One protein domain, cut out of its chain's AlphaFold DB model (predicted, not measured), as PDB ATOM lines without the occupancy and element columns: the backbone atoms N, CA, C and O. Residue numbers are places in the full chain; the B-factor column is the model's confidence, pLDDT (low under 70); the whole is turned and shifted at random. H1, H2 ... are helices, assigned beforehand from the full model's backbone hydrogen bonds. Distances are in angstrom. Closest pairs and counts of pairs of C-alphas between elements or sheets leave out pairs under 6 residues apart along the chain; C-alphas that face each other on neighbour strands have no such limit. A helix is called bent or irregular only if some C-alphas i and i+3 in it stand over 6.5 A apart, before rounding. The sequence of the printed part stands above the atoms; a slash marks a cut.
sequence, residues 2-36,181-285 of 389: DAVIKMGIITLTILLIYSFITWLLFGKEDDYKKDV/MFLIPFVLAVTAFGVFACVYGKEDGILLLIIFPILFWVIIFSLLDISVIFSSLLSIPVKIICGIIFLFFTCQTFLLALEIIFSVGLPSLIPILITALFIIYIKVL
ATOM      1  N   ASP A   2       4.287  13.077  49.388       86.31
ATOM      2  CA  ASP A   2       5.643  13.172  48.802       86.31
ATOM      3  C   ASP A   2       6.547  11.957  49.049       86.31
ATOM      4  O   ASP A   2       7.226  11.487  48.138       86.31
ATOM      5  N   ALA A   3       6.538  11.409  50.269       88.75
ATOM      6  CA  ALA A   3       7.294  10.199  50.593       88.75
ATOM      7  C   ALA A   3       6.815   8.978  49.786       88.75
ATOM      8  O   ALA A   3       7.634   8.193  49.311       88.75
ATOM      9  N   VAL A   4       5.501   8.849  49.578       89.25
ATOM     10  CA  VAL A   4       4.889   7.771  48.785       89.25
ATOM     11  C   VAL A   4       5.266   7.912  47.312       89.25
ATOM     12  O   VAL A   4       5.657   6.928  46.693       89.25
ATOM     13  N   ILE A   5       5.242   9.135  46.769       91.38
ATOM     14  CA  ILE A   5       5.671   9.404  45.391       91.38
ATOM     15  C   ILE A   5       7.144   9.019  45.204       91.38
ATOM     16  O   ILE A   5       7.469   8.269  44.285       91.38
ATOM     17  N   LYS A   6       8.033   9.475  46.098       92.94
ATOM     18  CA  LYS A   6       9.468   9.144  46.045       92.94
ATOM     19  C   LYS A   6       9.701   7.634  46.094       92.94
ATOM     20  O   LYS A   6      10.427   7.105  45.255       92.94
ATOM     21  N   MET A   7       9.047   6.929  47.020       92.50
ATOM     22  CA  MET A   7       9.152   5.468  47.116       92.50
ATOM     23  C   MET A   7       8.584   4.750  45.893       92.50
ATOM     24  O   MET A   7       9.152   3.749  45.455       92.50
ATOM     25  N   GLY A   8       7.502   5.258  45.307       91.94
ATOM     26  CA  GLY A   8       6.930   4.717  44.079       91.94
ATOM     27  C   GLY A   8       7.870   4.846  42.885       91.94
ATOM     28  O   GLY A   8       8.060   3.877  42.154       91.94
ATOM     29  N   ILE A   9       8.526   6.001  42.735       94.19
ATOM     30  CA  ILE A   9       9.549   6.218  41.702       94.19
ATOM     31  C   ILE A   9      10.719   5.252  41.906       94.19
ATOM     32  O   ILE A   9      11.099   4.561  40.966       94.19
ATOM     33  N   ILE A  10      11.238   5.131  43.134       95.00
ATOM     34  CA  ILE A  10      12.324   4.191  43.460       95.00
ATOM     35  C   ILE A  10      11.924   2.753  43.109       95.00
ATOM     36  O   ILE A  10      12.682   2.037  42.453       95.00
ATOM     37  N   THR A  11      10.716   2.338  43.496       94.31
ATOM     38  CA  THR A  11      10.182   0.998  43.207       94.31
ATOM     39  C   THR A  11      10.107   0.751  41.701       94.31
ATOM     40  O   THR A  11      10.559  -0.292  41.223       94.31
ATOM     41  N   LEU A  12       9.592   1.718  40.939       95.25
ATOM     42  CA  LEU A  12       9.507   1.633  39.483       95.25
ATOM     43  C   LEU A  12      10.899   1.527  38.847       95.25
ATOM     44  O   LEU A  12      11.107   0.677  37.984       95.25
ATOM     45  N   THR A  13      11.867   2.331  39.293       95.69
ATOM     46  CA  THR A  13      13.250   2.281  38.802       95.69
ATOM     47  C   THR A  13      13.896   0.923  39.073       95.69
ATOM     48  O   THR A  13      14.488   0.339  38.166       95.69
ATOM     49  N   ILE A  14      13.738   0.376  40.283       95.69
ATOM     50  CA  ILE A  14      14.251  -0.958  40.633       95.69
ATOM     51  C   ILE A  14      13.621  -2.025  39.734       95.69
ATOM     52  O   ILE A  14      14.337  -2.860  39.181       95.69
ATOM     53  N   LEU A  15      12.299  -1.986  39.542       95.75
ATOM     54  CA  LEU A  15      11.600  -2.938  38.680       95.75
ATOM     55  C   LEU A  15      12.014  -2.812  37.213       95.75
ATOM     56  O   LEU A  15      12.126  -3.834  36.537       95.75
ATOM     57  N   LEU A  16      12.274  -1.601  36.715       95.31
ATOM     58  CA  LEU A  16      12.774  -1.375  35.357       95.31
ATOM     59  C   LEU A  16      14.163  -1.988  35.167       95.31
ATOM     60  O   LEU A  16      14.361  -2.759  34.228       95.31
ATOM     61  N   ILE A  17      15.097  -1.710  36.081       95.25
ATOM     62  CA  ILE A  17      16.457  -2.269  36.047       95.25
ATOM     63  C   ILE A  17      16.402  -3.796  36.136       95.25
ATOM     64  O   ILE A  17      16.999  -4.492  35.316       95.25
ATOM     65  N   TYR A  18      15.633  -4.327  37.087       94.25
ATOM     66  CA  TYR A  18      15.431  -5.764  37.241       94.25
ATOM     67  C   TYR A  18      14.854  -6.398  35.968       94.25
ATOM     68  O   TYR A  18      15.351  -7.427  35.502       94.25
ATOM     69  N   SER A  19      13.834  -5.774  35.373       92.44
ATOM     70  CA  SER A  19      13.204  -6.255  34.140       92.44
ATOM     71  C   SER A  19      14.191  -6.278  32.981       92.44
ATOM     72  O   SER A  19      14.229  -7.254  32.237       92.44
ATOM     73  N   PHE A  20      15.016  -5.239  32.853       91.50
ATOM     74  CA  PHE A  20      16.035  -5.144  31.816       91.50
ATOM     75  C   PHE A  20      17.115  -6.223  31.973       91.50
ATOM     76  O   PHE A  20      17.374  -6.969  31.032       91.50
ATOM     77  N   ILE A  21      17.681  -6.382  33.174       90.56
ATOM     78  CA  ILE A  21      18.716  -7.393  33.454       90.56
ATOM     79  C   ILE A  21      18.174  -8.808  33.229       90.56
ATOM     80  O   ILE A  21      18.799  -9.632  32.564       90.56
ATOM     81  N   THR A  22      16.992  -9.113  33.763       89.88
ATOM     82  CA  THR A  22      16.402 -10.448  33.602       89.88
ATOM     83  C   THR A  22      15.960 -10.725  32.172       89.88
ATOM     84  O   THR A  22      16.031 -11.873  31.737       89.88
ATOM     85  N   TRP A  23      15.551  -9.705  31.415       88.56
ATOM     86  CA  TRP A  23      15.322  -9.843  29.981       88.56
ATOM     87  C   TRP A  23      16.617 -10.150  29.221       88.56
ATOM     88  O   TRP A  23      16.614 -11.078  28.420       88.56
ATOM     89  N   LEU A  24      17.726  -9.465  29.514       85.75
ATOM     90  CA  LEU A  24      19.018  -9.757  28.878       85.75
ATOM     91  C   LEU A  24      19.497 -11.196  29.126       85.75
ATOM     92  O   LEU A  24      20.123 -11.797  28.264       85.75
ATOM     93  N   LEU A  25      19.207 -11.762  30.298       83.88
ATOM     94  CA  LEU A  25      19.661 -13.111  30.654       83.88
ATOM     95  C   LEU A  25      18.673 -14.212  30.236       83.88
ATOM     96  O   LEU A  25      19.068 -15.324  29.874       83.88
ATOM     97  N   PHE A  26      17.371 -13.930  30.333       82.00
ATOM     98  CA  PHE A  26      16.301 -14.934  30.303       82.00
ATOM     99  C   PHE A  26      15.093 -14.537  29.446       82.00
ATOM    100  O   PHE A  26      14.038 -15.188  29.511       82.00
ATOM    101  N   GLY A  27      15.222 -13.463  28.680       77.25
ATOM    102  CA  GLY A  27      14.235 -12.985  27.733       77.25
ATOM    103  C   GLY A  27      14.110 -13.863  26.499       77.25
ATOM    104  O   GLY A  27      14.957 -14.705  26.205       77.25
ATOM    105  N   LYS A  28      13.028 -13.651  25.752       74.00
ATOM    106  CA  LYS A  28      12.929 -14.132  24.373       74.00
ATOM    107  C   LYS A  28      13.886 -13.320  23.516       74.00
ATOM    108  O   LYS A  28      13.616 -12.157  23.226       74.00
ATOM    109  N   GLU A  29      14.989 -13.940  23.135       68.62
ATOM    110  CA  GLU A  29      15.911 -13.411  22.138       68.62
ATOM    111  C   GLU A  29      15.431 -13.848  20.748       68.62
ATOM    112  O   GLU A  29      15.227 -15.037  20.505       68.62
ATOM    113  N   ASP A  30      15.265 -12.891  19.834       66.44
ATOM    114  CA  ASP A  30      15.084 -13.165  18.400       66.44
ATOM    115  C   ASP A  30      16.435 -13.219  17.652       66.44
ATOM    116  O   ASP A  30      16.467 -13.326  16.428       66.44
ATOM    117  N   ASP A  31      17.561 -13.189  18.380       64.31
ATOM    118  CA  ASP A  31      18.920 -13.226  17.818       64.31
ATOM    119  C   ASP A  31      19.187 -14.476  16.979       64.31
ATOM    120  O   ASP A  31      19.987 -14.421  16.046       64.31
ATOM    121  N   TYR A  32      18.446 -15.566  17.212       71.12
ATOM    122  CA  TYR A  32      18.524 -16.757  16.367       71.12
ATOM    123  C   TYR A  32      18.317 -16.449  14.882       71.12
ATOM    124  O   TYR A  32      18.828 -17.217  14.077       71.12
ATOM    125  N   LYS A  33      17.618 -15.356  14.528       74.94
ATOM    126  CA  LYS A  33      17.347 -14.923  13.147       74.94
ATOM    127  C   LYS A  33      18.543 -14.299  12.426       74.94
ATOM    128  O   LYS A  33      18.560 -14.310  11.197       74.94
ATOM    129  N   LYS A  34      19.517 -13.735  13.152       72.50
ATOM    130  CA  LYS A  34      20.643 -12.994  12.549       72.50
ATOM    131  C   LYS A  34      21.562 -13.911  11.738       72.50
ATOM    132  O   LYS A  34      21.933 -13.563  10.621       72.50
ATOM    133  N   ASP A  35      21.803 -15.118  12.241       74.12
ATOM    134  CA  ASP A  35      22.754 -16.076  11.659       74.12
ATOM    135  C   ASP A  35      22.074 -17.198  10.856       74.12
ATOM    136  O   ASP A  35      22.641 -18.273  10.655       74.12
ATOM    137  N   VAL A  36      20.827 -16.997  10.423       84.12
ATOM    138  CA  VAL A  36      20.078 -18.039   9.712       84.12
ATOM    139  C   VAL A  36      20.513 -18.122   8.257       84.12
ATOM    140  O   VAL A  36      20.412 -17.152   7.495       84.12
ATOM    141  N   MET A 181       9.244 -17.882  38.032       81.88
ATOM    142  CA  MET A 181       9.857 -17.471  39.296       81.88
ATOM    143  C   MET A 181      10.353 -16.015  39.262       81.88
ATOM    144  O   MET A 181      10.281 -15.331  40.276       81.88
ATOM    145  N   PHE A 182      10.740 -15.489  38.092       85.25
ATOM    146  CA  PHE A 182      11.139 -14.082  37.960       85.25
ATOM    147  C   PHE A 182       9.970 -13.090  38.060       85.25
ATOM    148  O   PHE A 182      10.204 -11.884  38.065       85.25
ATOM    149  N   LEU A 183       8.727 -13.568  38.175       87.12
ATOM    150  CA  LEU A 183       7.565 -12.726  38.471       87.12
ATOM    151  C   LEU A 183       7.433 -12.418  39.971       87.12
ATOM    152  O   LEU A 183       6.734 -11.476  40.329       87.12
ATOM    153  N   ILE A 184       8.102 -13.178  40.849       87.38
ATOM    154  CA  ILE A 184       8.003 -13.016  42.309       87.38
ATOM    155  C   ILE A 184       8.415 -11.602  42.762       87.38
ATOM    156  O   ILE A 184       7.664 -11.010  43.538       87.38
ATOM    157  N   PRO A 185       9.515 -10.998  42.265       89.50
ATOM    158  CA  PRO A 185       9.899  -9.646  42.671       89.50
ATOM    159  C   PRO A 185       8.859  -8.568  42.352       89.50
ATOM    160  O   PRO A 185       8.745  -7.615  43.111       89.50
ATOM    161  N   PHE A 186       8.052  -8.731  41.295       89.75
ATOM    162  CA  PHE A 186       6.939  -7.816  41.017       89.75
ATOM    163  C   PHE A 186       5.855  -7.899  42.091       89.75
ATOM    164  O   PHE A 186       5.385  -6.866  42.558       89.75
ATOM    165  N   VAL A 187       5.487  -9.114  42.508       89.00
ATOM    166  CA  VAL A 187       4.496  -9.314  43.575       89.00
ATOM    167  C   VAL A 187       5.006  -8.698  44.876       89.00
ATOM    168  O   VAL A 187       4.307  -7.894  45.482       89.00
ATOM    169  N   LEU A 188       6.256  -8.993  45.251       91.31
ATOM    170  CA  LEU A 188       6.874  -8.443  46.460       91.31
ATOM    171  C   LEU A 188       6.965  -6.912  46.425       91.31
ATOM    172  O   LEU A 188       6.652  -6.266  47.421       91.31
ATOM    173  N   ALA A 189       7.351  -6.327  45.288       90.44
ATOM    174  CA  ALA A 189       7.459  -4.878  45.130       90.44
ATOM    175  C   ALA A 189       6.098  -4.177  45.238       90.44
ATOM    176  O   ALA A 189       5.994  -3.163  45.923       90.44
ATOM    177  N   VAL A 190       5.048  -4.728  44.616       89.69
ATOM    178  CA  VAL A 190       3.682  -4.187  44.716       89.69
ATOM    179  C   VAL A 190       3.165  -4.286  46.149       89.69
ATOM    180  O   VAL A 190       2.622  -3.313  46.666       89.69
ATOM    181  N   THR A 191       3.376  -5.422  46.823       88.88
ATOM    182  CA  THR A 191       2.980  -5.590  48.227       88.88
ATOM    183  C   THR A 191       3.729  -4.619  49.141       88.88
ATOM    184  O   THR A 191       3.098  -3.938  49.945       88.88
ATOM    185  N   ALA A 192       5.052  -4.499  48.999       90.62
ATOM    186  CA  ALA A 192       5.862  -3.594  49.813       90.62
ATOM    187  C   ALA A 192       5.494  -2.119  49.581       90.62
ATOM    188  O   ALA A 192       5.306  -1.376  50.545       90.62
ATOM    189  N   PHE A 193       5.334  -1.704  48.317       91.31
ATOM    190  CA  PHE A 193       4.881  -0.355  47.973       91.31
ATOM    191  C   PHE A 193       3.484  -0.077  48.529       91.31
ATOM    192  O   PHE A 193       3.260   0.982  49.102       91.31
ATOM    193  N   GLY A 194       2.563  -1.033  48.408       87.88
ATOM    194  CA  GLY A 194       1.207  -0.913  48.924       87.88
ATOM    195  C   GLY A 194       1.152  -0.753  50.445       87.88
ATOM    196  O   GLY A 194       0.484   0.149  50.939       87.88
ATOM    197  N   VAL A 195       1.915  -1.559  51.192       90.00
ATOM    198  CA  VAL A 195       2.042  -1.410  52.654       90.00
ATOM    199  C   VAL A 195       2.621  -0.041  53.010       90.00
ATOM    200  O   VAL A 195       2.080   0.650  53.872       90.00
ATOM    201  N   PHE A 196       3.680   0.391  52.320       91.56
ATOM    202  CA  PHE A 196       4.267   1.712  52.531       91.56
ATOM    203  C   PHE A 196       3.264   2.839  52.234       91.56
ATOM    204  O   PHE A 196       3.145   3.787  53.010       91.56
ATOM    205  N   ALA A 197       2.512   2.729  51.137       90.06
ATOM    206  CA  ALA A 197       1.488   3.689  50.758       90.06
ATOM    207  C   ALA A 197       0.403   3.789  51.836       90.06
ATOM    208  O   ALA A 197       0.088   4.898  52.246       90.06
ATOM    209  N   CYS A 198      -0.089   2.674  52.382       88.56
ATOM    210  CA  CYS A 198      -1.062   2.698  53.479       88.56
ATOM    211  C   CYS A 198      -0.525   3.404  54.737       88.56
ATOM    212  O   CYS A 198      -1.240   4.189  55.352       88.56
ATOM    213  N   VAL A 199       0.737   3.161  55.110       90.56
ATOM    214  CA  VAL A 199       1.337   3.748  56.324       90.56
ATOM    215  C   VAL A 199       1.587   5.254  56.173       90.56
ATOM    216  O   VAL A 199       1.315   6.019  57.096       90.56
ATOM    217  N   TYR A 200       2.089   5.702  55.017       88.62
ATOM    218  CA  TYR A 200       2.563   7.085  54.822       88.62
ATOM    219  C   TYR A 200       1.656   7.960  53.939       88.62
ATOM    220  O   TYR A 200       1.856   9.175  53.847       88.62
ATOM    221  N   GLY A 201       0.686   7.358  53.257       84.94
ATOM    222  CA  GLY A 201      -0.238   8.003  52.323       84.94
ATOM    223  C   GLY A 201      -1.635   8.257  52.882       84.94
ATOM    224  O   GLY A 201      -2.424   8.894  52.197       84.94
ATOM    225  N   LYS A 202      -1.941   7.809  54.111       85.50
ATOM    226  CA  LYS A 202      -3.285   7.908  54.715       85.50
ATOM    227  C   LYS A 202      -4.357   7.315  53.776       85.50
ATOM    228  O   LYS A 202      -4.139   6.241  53.219       85.50
ATOM    229  N   GLU A 203      -5.488   7.998  53.603       85.31
ATOM    230  CA  GLU A 203      -6.612   7.571  52.757       85.31
ATOM    231  C   GLU A 203      -6.192   7.393  51.287       85.31
ATOM    232  O   GLU A 203      -6.431   6.331  50.711       85.31
ATOM    233  N   ASP A 204      -5.438   8.342  50.722       86.75
ATOM    234  CA  ASP A 204      -4.899   8.248  49.354       86.75
ATOM    235  C   ASP A 204      -3.981   7.031  49.172       86.75
ATOM    236  O   ASP A 204      -3.935   6.402  48.114       86.75
ATOM    237  N   GLY A 205      -3.242   6.671  50.221       86.31
ATOM    238  CA  GLY A 205      -2.375   5.498  50.244       86.31
ATOM    239  C   GLY A 205      -3.131   4.179  50.095       86.31
ATOM    240  O   GLY A 205      -2.692   3.291  49.362       86.31
ATOM    241  N   ILE A 206      -4.290   4.075  50.750       86.38
ATOM    242  CA  ILE A 206      -5.192   2.923  50.637       86.38
ATOM    243  C   ILE A 206      -5.765   2.856  49.218       86.38
ATOM    244  O   ILE A 206      -5.760   1.790  48.599       86.38
ATOM    245  N   LEU A 207      -6.186   3.998  48.668       88.19
ATOM    246  CA  LEU A 207      -6.684   4.091  47.297       88.19
ATOM    247  C   LEU A 207      -5.631   3.635  46.271       88.19
ATOM    248  O   LEU A 207      -5.947   2.848  45.381       88.19
ATOM    249  N   LEU A 208      -4.361   4.025  46.436       86.19
ATOM    250  CA  LEU A 208      -3.253   3.577  45.577       86.19
ATOM    251  C   LEU A 208      -3.042   2.057  45.592       86.19
ATOM    252  O   LEU A 208      -2.757   1.469  44.545       86.19
ATOM    253  N   LEU A 209      -3.182   1.410  46.754       85.19
ATOM    254  CA  LEU A 209      -3.095  -0.049  46.864       85.19
ATOM    255  C   LEU A 209      -4.250  -0.731  46.114       85.19
ATOM    256  O   LEU A 209      -4.032  -1.748  45.455       85.19
ATOM    257  N   ILE A 210      -5.457  -0.162  46.185       86.38
ATOM    258  CA  ILE A 210      -6.674  -0.697  45.558       86.38
ATOM    259  C   ILE A 210      -6.637  -0.582  44.019       86.38
ATOM    260  O   ILE A 210      -7.230  -1.416  43.332       86.38
ATOM    261  N   ILE A 211      -5.881   0.364  43.446       86.50
ATOM    262  CA  ILE A 211      -5.742   0.489  41.980       86.50
ATOM    263  C   ILE A 211      -5.167  -0.793  41.349       86.50
ATOM    264  O   ILE A 211      -5.649  -1.221  40.302       86.50
ATOM    265  N   PHE A 212      -4.173  -1.444  41.968       81.06
ATOM    266  CA  PHE A 212      -3.546  -2.656  41.412       81.06
ATOM    267  C   PHE A 212      -4.537  -3.804  41.135       81.06
ATOM    268  O   PHE A 212      -4.579  -4.283  39.996       81.06
ATOM    269  N   PRO A 213      -5.342  -4.272  42.114       84.00
ATOM    270  CA  PRO A 213      -6.336  -5.301  41.856       84.00
ATOM    271  C   PRO A 213      -7.425  -4.815  40.898       84.00
ATOM    272  O   PRO A 213      -7.836  -5.605  40.054       84.00
ATOM    273  N   ILE A 214      -7.856  -3.546  40.950       87.38
ATOM    274  CA  ILE A 214      -8.861  -3.020  40.008       87.38
ATOM    275  C   ILE A 214      -8.364  -3.118  38.563       87.38
ATOM    276  O   ILE A 214      -9.072  -3.659  37.716       87.38
ATOM    277  N   LEU A 215      -7.138  -2.672  38.270       84.75
ATOM    278  CA  LEU A 215      -6.567  -2.776  36.924       84.75
ATOM    279  C   LEU A 215      -6.485  -4.238  36.457       84.75
ATOM    280  O   LEU A 215      -6.757  -4.538  35.294       84.75
ATOM    281  N   PHE A 216      -6.154  -5.161  37.362       82.12
ATOM    282  CA  PHE A 216      -6.136  -6.590  37.055       82.12
ATOM    283  C   PHE A 216      -7.543  -7.145  36.775       82.12
ATOM    284  O   PHE A 216      -7.719  -7.910  35.826       82.12
ATOM    285  N   TRP A 217      -8.551  -6.719  37.540       82.44
ATOM    286  CA  TRP A 217      -9.955  -7.078  37.328       82.44
ATOM    287  C   TRP A 217     -10.504  -6.543  36.005       82.44
ATOM    288  O   TRP A 217     -11.144  -7.302  35.283       82.44
ATOM    289  N   VAL A 218     -10.184  -5.300  35.627       86.50
ATOM    290  CA  VAL A 218     -10.558  -4.728  34.318       86.50
ATOM    291  C   VAL A 218     -10.001  -5.587  33.177       86.50
ATOM    292  O   VAL A 218     -10.716  -5.897  32.222       86.50
ATOM    293  N   ILE A 219      -8.745  -6.037  33.289       83.19
ATOM    294  CA  ILE A 219      -8.129  -6.936  32.302       83.19
ATOM    295  C   ILE A 219      -8.835  -8.298  32.285       83.19
ATOM    296  O   ILE A 219      -9.106  -8.820  31.204       83.19
ATOM    297  N   ILE A 220      -9.139  -8.885  33.449       82.19
ATOM    298  CA  ILE A 220      -9.845 -10.173  33.527       82.19
ATOM    299  C   ILE A 220     -11.225 -10.077  32.879       82.19
ATOM    300  O   ILE A 220     -11.534 -10.916  32.036       82.19
ATOM    301  N   PHE A 221     -12.036  -9.078  33.235       81.31
ATOM    302  CA  PHE A 221     -13.380  -8.942  32.678       81.31
ATOM    303  C   PHE A 221     -13.341  -8.701  31.170       81.31
ATOM    304  O   PHE A 221     -14.030  -9.401  30.436       81.31
ATOM    305  N   SER A 222     -12.403  -7.877  30.690       82.12
ATOM    306  CA  SER A 222     -12.177  -7.693  29.250       82.12
ATOM    307  C   SER A 222     -11.820  -9.005  28.531       82.12
ATOM    308  O   SER A 222     -12.240  -9.250  27.401       82.12
ATOM    309  N   LEU A 223     -11.036  -9.885  29.167       81.75
ATOM    310  CA  LEU A 223     -10.710 -11.203  28.615       81.75
ATOM    311  C   LEU A 223     -11.893 -12.178  28.678       81.75
ATOM    312  O   LEU A 223     -12.022 -13.018  27.787       81.75
ATOM    313  N   LEU A 224     -12.742 -12.083  29.705       79.56
ATOM    314  CA  LEU A 224     -13.968 -12.872  29.825       79.56
ATOM    315  C   LEU A 224     -14.999 -12.458  28.776       79.56
ATOM    316  O   LEU A 224     -15.555 -13.344  28.134       79.56
ATOM    317  N   ASP A 225     -15.171 -11.159  28.527       77.19
ATOM    318  CA  ASP A 225     -16.001 -10.617  27.444       77.19
ATOM    319  C   ASP A 225     -15.600 -11.235  26.098       77.19
ATOM    320  O   ASP A 225     -16.410 -11.858  25.406       77.19
ATOM    321  N   ILE A 226     -14.304 -11.172  25.776       75.19
ATOM    322  CA  ILE A 226     -13.732 -11.808  24.583       75.19
ATOM    323  C   ILE A 226     -14.000 -13.320  24.606       75.19
ATOM    324  O   ILE A 226     -14.442 -13.896  23.613       75.19
ATOM    325  N   SER A 227     -13.768 -13.990  25.734       73.06
ATOM    326  CA  SER A 227     -13.976 -15.435  25.843       73.06
ATOM    327  C   SER A 227     -15.435 -15.842  25.634       73.06
ATOM    328  O   SER A 227     -15.667 -16.892  25.040       73.06
ATOM    329  N   VAL A 228     -16.410 -15.059  26.103       75.31
ATOM    330  CA  VAL A 228     -17.841 -15.315  25.886       75.31
ATOM    331  C   VAL A 228     -18.182 -15.152  24.413       75.31
ATOM    332  O   VAL A 228     -18.796 -16.059  23.843       75.31
ATOM    333  N   ILE A 229     -17.704 -14.072  23.785       71.19
ATOM    334  CA  ILE A 229     -17.875 -13.811  22.347       71.19
ATOM    335  C   ILE A 229     -17.342 -14.980  21.511       71.19
ATOM    336  O   ILE A 229     -17.990 -15.376  20.550       71.19
ATOM    337  N   PHE A 230     -16.204 -15.570  21.891       64.75
ATOM    338  CA  PHE A 230     -15.573 -16.674  21.154       64.75
ATOM    339  C   PHE A 230     -15.913 -18.079  21.682       64.75
ATOM    340  O   PHE A 230     -15.366 -19.073  21.191       64.75
ATOM    341  N   SER A 231     -16.781 -18.204  22.691       65.00
ATOM    342  CA  SER A 231     -17.094 -19.504  23.294       65.00
ATOM    343  C   SER A 231     -17.948 -20.358  22.353       65.00
ATOM    344  O   SER A 231     -19.012 -19.946  21.915       65.00
ATOM    345  N   SER A 232     -17.549 -21.596  22.062       52.88
ATOM    346  CA  SER A 232     -18.405 -22.551  21.331       52.88
ATOM    347  C   SER A 232     -19.381 -23.306  22.246       52.88
ATOM    348  O   SER A 232     -20.146 -24.133  21.773       52.88
ATOM    349  N   LEU A 233     -19.320 -23.057  23.560       58.06
ATOM    350  CA  LEU A 233     -20.066 -23.784  24.597       58.06
ATOM    351  C   LEU A 233     -21.424 -23.149  24.939       58.06
ATOM    352  O   LEU A 233     -22.245 -23.798  25.576       58.06
ATOM    353  N   LEU A 234     -21.648 -21.887  24.560       68.25
ATOM    354  CA  LEU A 234     -22.852 -21.120  24.899       68.25
ATOM    355  C   LEU A 234     -23.691 -20.846  23.642       68.25
ATOM    356  O   LEU A 234     -23.140 -20.549  22.580       68.25
ATOM    357  N   SER A 235     -25.019 -20.895  23.761       76.25
ATOM    358  CA  SER A 235     -25.937 -20.492  22.685       76.25
ATOM    359  C   SER A 235     -25.900 -18.969  22.461       76.25
ATOM    360  O   SER A 235     -25.559 -18.223  23.382       76.25
ATOM    361  N   ILE A 236     -26.256 -18.475  21.260       75.75
ATOM    362  CA  ILE A 236     -26.347 -17.021  20.969       75.75
ATOM    363  C   ILE A 236     -27.082 -16.215  22.050       75.75
ATOM    364  O   ILE A 236     -26.509 -15.227  22.511       75.75
ATOM    365  N   PRO A 237     -28.305 -16.577  22.487       80.19
ATOM    366  CA  PRO A 237     -29.025 -15.743  23.448       80.19
ATOM    367  C   PRO A 237     -28.293 -15.670  24.792       80.19
ATOM    368  O   PRO A 237     -28.194 -14.598  25.385       80.19
ATOM    369  N   VAL A 238     -27.690 -16.776  25.235       80.69
ATOM    370  CA  VAL A 238     -26.898 -16.817  26.470       80.69
ATOM    371  C   VAL A 238     -25.616 -15.992  26.328       80.69
ATOM    372  O   VAL A 238     -25.262 -15.268  27.252       80.69
ATOM    373  N   LYS A 239     -24.955 -16.017  25.163       80.75
ATOM    374  CA  LYS A 239     -23.784 -15.166  24.877       80.75
ATOM    375  C   LYS A 239     -24.108 -13.684  24.956       80.75
ATOM    376  O   LYS A 239     -23.315 -12.937  25.515       80.75
ATOM    377  N   ILE A 240     -25.251 -13.266  24.414       82.44
ATOM    378  CA  ILE A 240     -25.685 -11.865  24.462       82.44
ATOM    379  C   ILE A 240     -25.916 -11.447  25.917       82.44
ATOM    380  O   ILE A 240     -25.376 -10.435  26.350       82.44
ATOM    381  N   ILE A 241     -26.645 -12.256  26.691       87.56
ATOM    382  CA  ILE A 241     -26.928 -11.965  28.105       87.56
ATOM    383  C   ILE A 241     -25.630 -11.921  28.925       87.56
ATOM    384  O   ILE A 241     -25.374 -10.936  29.612       87.56
ATOM    385  N   CYS A 242     -24.778 -12.945  28.820       83.88
ATOM    386  CA  CYS A 242     -23.490 -12.982  29.517       83.88
ATOM    387  C   CYS A 242     -22.569 -11.836  29.086       83.88
ATOM    388  O   CYS A 242     -21.929 -11.232  29.940       83.88
ATOM    389  N   GLY A 243     -22.520 -11.518  27.791       84.31
ATOM    390  CA  GLY A 243     -21.725 -10.414  27.260       84.31
ATOM    391  C   GLY A 243     -22.178  -9.061  27.801       84.31
ATOM    392  O   GLY A 243     -21.343  -8.258  28.189       84.31
ATOM    393  N   ILE A 244     -23.487  -8.818  27.915       87.38
ATOM    394  CA  ILE A 244     -24.017  -7.590  28.531       87.38
ATOM    395  C   ILE A 244     -23.651  -7.524  30.021       87.38
ATOM    396  O   ILE A 244     -23.241  -6.471  30.504       87.38
ATOM    397  N   ILE A 245     -23.773  -8.641  30.746       88.56
ATOM    398  CA  ILE A 245     -23.432  -8.714  32.175       88.56
ATOM    399  C   ILE A 245     -21.943  -8.422  32.393       88.56
ATOM    400  O   ILE A 245     -21.597  -7.588  33.227       88.56
ATOM    401  N   PHE A 246     -21.056  -9.084  31.650       86.19
ATOM    402  CA  PHE A 246     -19.616  -8.867  31.784       86.19
ATOM    403  C   PHE A 246     -19.206  -7.465  31.327       86.19
ATOM    404  O   PHE A 246     -18.479  -6.807  32.067       86.19
ATOM    405  N   LEU A 247     -19.774  -6.942  30.235       88.62
ATOM    406  CA  LEU A 247     -19.563  -5.559  29.800       88.62
ATOM    407  C   LEU A 247     -19.964  -4.552  30.886       88.62
ATOM    408  O   LEU A 247     -19.251  -3.573  31.111       88.62
ATOM    409  N   PHE A 248     -21.079  -4.791  31.586       90.12
ATOM    410  CA  PHE A 248     -21.498  -3.962  32.713       90.12
ATOM    411  C   PHE A 248     -20.447  -3.970  33.832       90.12
ATOM    412  O   PHE A 248     -20.032  -2.901  34.275       90.12
ATOM    413  N   PHE A 249     -19.944  -5.143  34.237       87.88
ATOM    414  CA  PHE A 249     -18.871  -5.241  35.236       87.88
ATOM    415  C   PHE A 249     -17.557  -4.592  34.769       87.88
ATOM    416  O   PHE A 249     -16.916  -3.887  35.552       87.88
ATOM    417  N   THR A 250     -17.172  -4.766  33.501       87.94
ATOM    418  CA  THR A 250     -16.002  -4.110  32.898       87.94
ATOM    419  C   THR A 250     -16.144  -2.588  32.962       87.94
ATOM    420  O   THR A 250     -15.226  -1.895  33.394       87.94
ATOM    421  N   CYS A 251     -17.314  -2.058  32.599       89.88
ATOM    422  CA  CYS A 251     -17.596  -0.626  32.639       89.88
ATOM    423  C   CYS A 251     -17.565  -0.080  34.075       89.88
ATOM    424  O   CYS A 251     -16.875   0.900  34.342       89.88
ATOM    425  N   GLN A 252     -18.237  -0.747  35.019       89.50
ATOM    426  CA  GLN A 252     -18.268  -0.329  36.427       89.50
ATOM    427  C   GLN A 252     -16.873  -0.326  37.065       89.50
ATOM    428  O   GLN A 252     -16.484   0.644  37.711       89.50
ATOM    429  N   THR A 253     -16.082  -1.380  36.847       88.31
ATOM    430  CA  THR A 253     -14.707  -1.450  37.376       88.31
ATOM    431  C   THR A 253     -13.780  -0.416  36.744       88.31
ATOM    432  O   THR A 253     -12.926   0.140  37.434       88.31
ATOM    433  N   PHE A 254     -13.962  -0.111  35.458       89.31
ATOM    434  CA  PHE A 254     -13.220   0.948  34.782       89.31
ATOM    435  C   PHE A 254     -13.584   2.345  35.306       89.31
ATOM    436  O   PHE A 254     -12.688   3.149  35.563       89.31
ATOM    437  N   LEU A 255     -14.873   2.628  35.521       92.00
ATOM    438  CA  LEU A 255     -15.329   3.890  36.109       92.00
ATOM    439  C   LEU A 255     -14.777   4.085  37.527       92.00
ATOM    440  O   LEU A 255     -14.263   5.159  37.828       92.00
ATOM    441  N   LEU A 256     -14.782   3.031  38.350       90.56
ATOM    442  CA  LEU A 256     -14.173   3.058  39.682       90.56
ATOM    443  C   LEU A 256     -12.664   3.357  39.614       90.56
ATOM    444  O   LEU A 256     -12.144   4.129  40.415       90.56
ATOM    445  N   ALA A 257     -11.950   2.779  38.640       88.75
ATOM    446  CA  ALA A 257     -10.536   3.084  38.429       88.75
ATOM    447  C   ALA A 257     -10.321   4.568  38.095       88.75
ATOM    448  O   ALA A 257      -9.422   5.194  38.655       88.75
ATOM    449  N   LEU A 258     -11.145   5.133  37.205       90.25
ATOM    450  CA  LEU A 258     -11.074   6.546  36.827       90.25
ATOM    451  C   LEU A 258     -11.353   7.468  38.012       90.25
ATOM    452  O   LEU A 258     -10.606   8.420  38.217       90.25
ATOM    453  N   GLU A 259     -12.384   7.178  38.801       89.94
ATOM    454  CA  GLU A 259     -12.732   7.962  39.987       89.94
ATOM    455  C   GLU A 259     -11.562   8.023  40.977       89.94
ATOM    456  O   GLU A 259     -11.163   9.107  41.404       89.94
ATOM    457  N   ILE A 260     -10.932   6.878  41.256       88.44
ATOM    458  CA  ILE A 260      -9.756   6.812  42.129       88.44
ATOM    459  C   ILE A 260      -8.570   7.584  41.529       88.44
ATOM    460  O   ILE A 260      -7.873   8.301  42.247       88.44
ATOM    461  N   ILE A 261      -8.334   7.474  40.218       89.81
ATOM    462  CA  ILE A 261      -7.263   8.208  39.522       89.81
ATOM    463  C   ILE A 261      -7.468   9.724  39.638       89.81
ATOM    464  O   ILE A 261      -6.511  10.441  39.929       89.81
ATOM    465  N   PHE A 262      -8.696  10.213  39.447       90.12
ATOM    466  CA  PHE A 262      -9.018  11.637  39.582       90.12
ATOM    467  C   PHE A 262      -8.934  12.119  41.032       90.12
ATOM    468  O   PHE A 262      -8.436  13.216  41.268       90.12
ATOM    469  N   SER A 263      -9.380  11.300  41.988       89.19
ATOM    470  CA  SER A 263      -9.338  11.621  43.417       89.19
ATOM    471  C   SER A 263      -7.905  11.711  43.947       89.19
ATOM    472  O   SER A 263      -7.559  12.684  44.614       89.19
ATOM    473  N   VAL A 264      -7.053  10.737  43.614       88.62
ATOM    474  CA  VAL A 264      -5.662  10.678  44.090       88.62
ATOM    475  C   VAL A 264      -4.737  11.584  43.267       88.62
ATOM    476  O   VAL A 264      -3.721  12.071  43.765       88.62
ATOM    477  N   GLY A 265      -5.056  11.817  41.992       88.81
ATOM    478  CA  GLY A 265      -4.268  12.644  41.082       88.81
ATOM    479  C   GLY A 265      -2.980  11.966  40.605       88.81
ATOM    480  O   GLY A 265      -2.915  10.752  40.417       88.81
ATOM    481  N   LEU A 266      -1.921  12.751  40.405       86.00
ATOM    482  CA  LEU A 266      -0.650  12.322  39.792       86.00
ATOM    483  C   LEU A 266       0.017  11.068  40.420       86.00
ATOM    484  O   LEU A 266       0.563  10.257  39.668       86.00
ATOM    485  N   PRO A 267      -0.044  10.832  41.749       89.12
ATOM    486  CA  PRO A 267       0.470   9.608  42.373       89.12
ATOM    487  C   PRO A 267      -0.137   8.307  41.825       89.12
ATOM    488  O   PRO A 267       0.525   7.269  41.855       89.12
ATOM    489  N   SER A 268      -1.359   8.351  41.282       89.56
ATOM    490  CA  SER A 268      -2.025   7.190  40.670       89.56
ATOM    491  C   SER A 268      -1.307   6.660  39.421       89.56
ATOM    492  O   SER A 268      -1.495   5.505  39.041       89.56
ATOM    493  N   LEU A 269      -0.407   7.445  38.814       90.50
ATOM    494  CA  LEU A 269       0.411   6.997  37.685       90.50
ATOM    495  C   LEU A 269       1.391   5.883  38.071       90.50
ATOM    496  O   LEU A 269       1.720   5.047  37.233       90.50
ATOM    497  N   ILE A 270       1.840   5.831  39.328       91.75
ATOM    498  CA  ILE A 270       2.793   4.817  39.805       91.75
ATOM    499  C   ILE A 270       2.233   3.390  39.632       91.75
ATOM    500  O   ILE A 270       2.864   2.597  38.926       91.75
ATOM    501  N   PRO A 271       1.063   3.029  40.202       89.81
ATOM    502  CA  PRO A 271       0.491   1.695  40.019       89.81
ATOM    503  C   PRO A 271       0.157   1.375  38.556       89.81
ATOM    504  O   PRO A 271       0.332   0.229  38.129       89.81
ATOM    505  N   ILE A 272      -0.252   2.371  37.761       90.44
ATOM    506  CA  ILE A 272      -0.514   2.207  36.321       90.44
ATOM    507  C   ILE A 272       0.770   1.814  35.582       90.44
ATOM    508  O   ILE A 272       0.782   0.830  34.841       90.44
ATOM    509  N   LEU A 273       1.869   2.538  35.814       92.94
ATOM    510  CA  LEU A 273       3.163   2.276  35.181       92.94
ATOM    511  C   LEU A 273       3.746   0.925  35.606       92.94
ATOM    512  O   LEU A 273       4.243   0.188  34.755       92.94
ATOM    513  N   ILE A 274       3.638   0.559  36.887       92.31
ATOM    514  CA  ILE A 274       4.069  -0.760  37.377       92.31
ATOM    515  C   ILE A 274       3.250  -1.876  36.710       92.31
ATOM    516  O   ILE A 274       3.817  -2.879  36.273       92.31
ATOM    517  N   THR A 275       1.933  -1.695  36.570       90.00
ATOM    518  CA  THR A 275       1.052  -2.668  35.903       90.00
ATOM    519  C   THR A 275       1.383  -2.796  34.414       90.00
ATOM    520  O   THR A 275       1.507  -3.909  33.899       90.00
ATOM    521  N   ALA A 276       1.596  -1.678  33.715       91.31
ATOM    522  CA  ALA A 276       2.010  -1.673  32.314       91.31
ATOM    523  C   ALA A 276       3.364  -2.375  32.120       91.31
ATOM    524  O   ALA A 276       3.495  -3.244  31.250       91.31
ATOM    525  N   LEU A 277       4.346  -2.068  32.975       93.94
ATOM    526  CA  LEU A 277       5.649  -2.728  32.988       93.94
ATOM    527  C   LEU A 277       5.506  -4.238  33.211       93.94
ATOM    528  O   LEU A 277       6.097  -5.016  32.466       93.94
ATOM    529  N   PHE A 278       4.680  -4.665  34.170       90.56
ATOM    530  CA  PHE A 278       4.412  -6.081  34.428       90.56
ATOM    531  C   PHE A 278       3.829  -6.795  33.197       90.56
ATOM    532  O   PHE A 278       4.303  -7.870  32.829       90.56
ATOM    533  N   ILE A 279       2.854  -6.185  32.507       87.44
ATOM    534  CA  ILE A 279       2.239  -6.738  31.285       87.44
ATOM    535  C   ILE A 279       3.264  -6.888  30.152       87.44
ATOM    536  O   ILE A 279       3.240  -7.879  29.412       87.44
ATOM    537  N   ILE A 280       4.160  -5.915  29.985       89.44
ATOM    538  CA  ILE A 280       5.247  -5.995  29.000       89.44
ATOM    539  C   ILE A 280       6.216  -7.114  29.399       89.44
ATOM    540  O   ILE A 280       6.534  -7.985  28.583       89.44
ATOM    541  N   TYR A 281       6.609  -7.149  30.672       89.31
ATOM    542  CA  TYR A 281       7.561  -8.106  31.215       89.31
ATOM    543  C   TYR A 281       7.109  -9.560  31.016       89.31
ATOM    544  O   TYR A 281       7.854 -10.361  30.452       89.31
ATOM    545  N   ILE A 282       5.857  -9.906  31.346       83.94
ATOM    546  CA  ILE A 282       5.332 -11.275  31.159       83.94
ATOM    547  C   ILE A 282       5.334 -11.738  29.691       83.94
ATOM    548  O   ILE A 282       5.406 -12.940  29.422       83.94
ATOM    549  N   LYS A 283       5.229 -10.814  28.723       81.62
ATOM    550  CA  LYS A 283       5.219 -11.148  27.287       81.62
ATOM    551  C   LYS A 283       6.622 -11.476  26.783       81.62
ATOM    552  O   LYS A 283       6.780 -12.381  25.951       81.62
ATOM    553  N   VAL A 284       7.599 -10.735  27.290       81.88
ATOM    554  CA  VAL A 284       8.995 -10.740  26.857       81.88
ATOM    555  C   VAL A 284       9.828 -11.795  27.604       81.88
ATOM    556  O   VAL A 284      10.789 -12.331  27.053       81.88
ATOM    557  N   LEU A 285       9.421 -12.169  28.815       78.25
ATOM    558  CA  LEU A 285      10.085 -13.182  29.629       78.25
ATOM    559  C   LEU A 285       9.939 -14.607  29.056       78.25
ATOM    560  O   LEU A 285       8.861 -15.023  28.612       78.25
TER     561      LEU A 285
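Overview. This is residues 2 to 36 and 181 to 285 of the 389 residues of an uncharacterized protein of Pseudoleptotrichia goodfellowii (UniProt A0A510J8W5). Two groups of helices make a V: H1, H2a and H4 form an up-and-down bundle, each running against the one before, and from one end the helical hairpin H2b and H3 slants away. Residues 30 to 36 stick out. The printed part has 140 residues with four named helices, H1 to H4, no named strand: all helix, loose, radius of gyration of the C-alphas 18.6 A, spans 56 by 51 by 22 A.

Along the chain. Find C-alpha 2 at (5.643, 13.172, 48.802); H1, residues 2 to 26, runs 35.3 A. H2, residues 181 to 229, assigned as one helix by its hydrogen bonds, is bent, C-alphas 200 and 203 being 9.4 A apart: arm H2a, 181 to 200, is irregular, with C-alphas 182 and 185 6.6 A apart; arm H2b, 203 to 229, runs 38.8 A. H3, 236 to 264, runs 41.6 A; H4, 266 to 284, ends at (8.995, -10.740, 26.857).

Arrangement. H1 touches H2a, closest C-alphas Val 4 and Ala 197, 5.7 A, and H4, Gly 8 and Ile 270, 5.9 A. H2b touches H3, Phe 221 and Thr 250, 5.5 A, at a shallow tilt of 20 degrees. Every O i to N i+4 pair is within hydrogen-bond range in H1 and H3, but 14 of 16 in H2a, 21 of 23 in H2b, 11 of 15 in H4.

Size, cuts and confidence. Residues 37 to 180 are cut out, leaving 31.3 A between C-alphas 36 and 181. Residues 29 to 31 and 230 to 234 have pLDDT under 70.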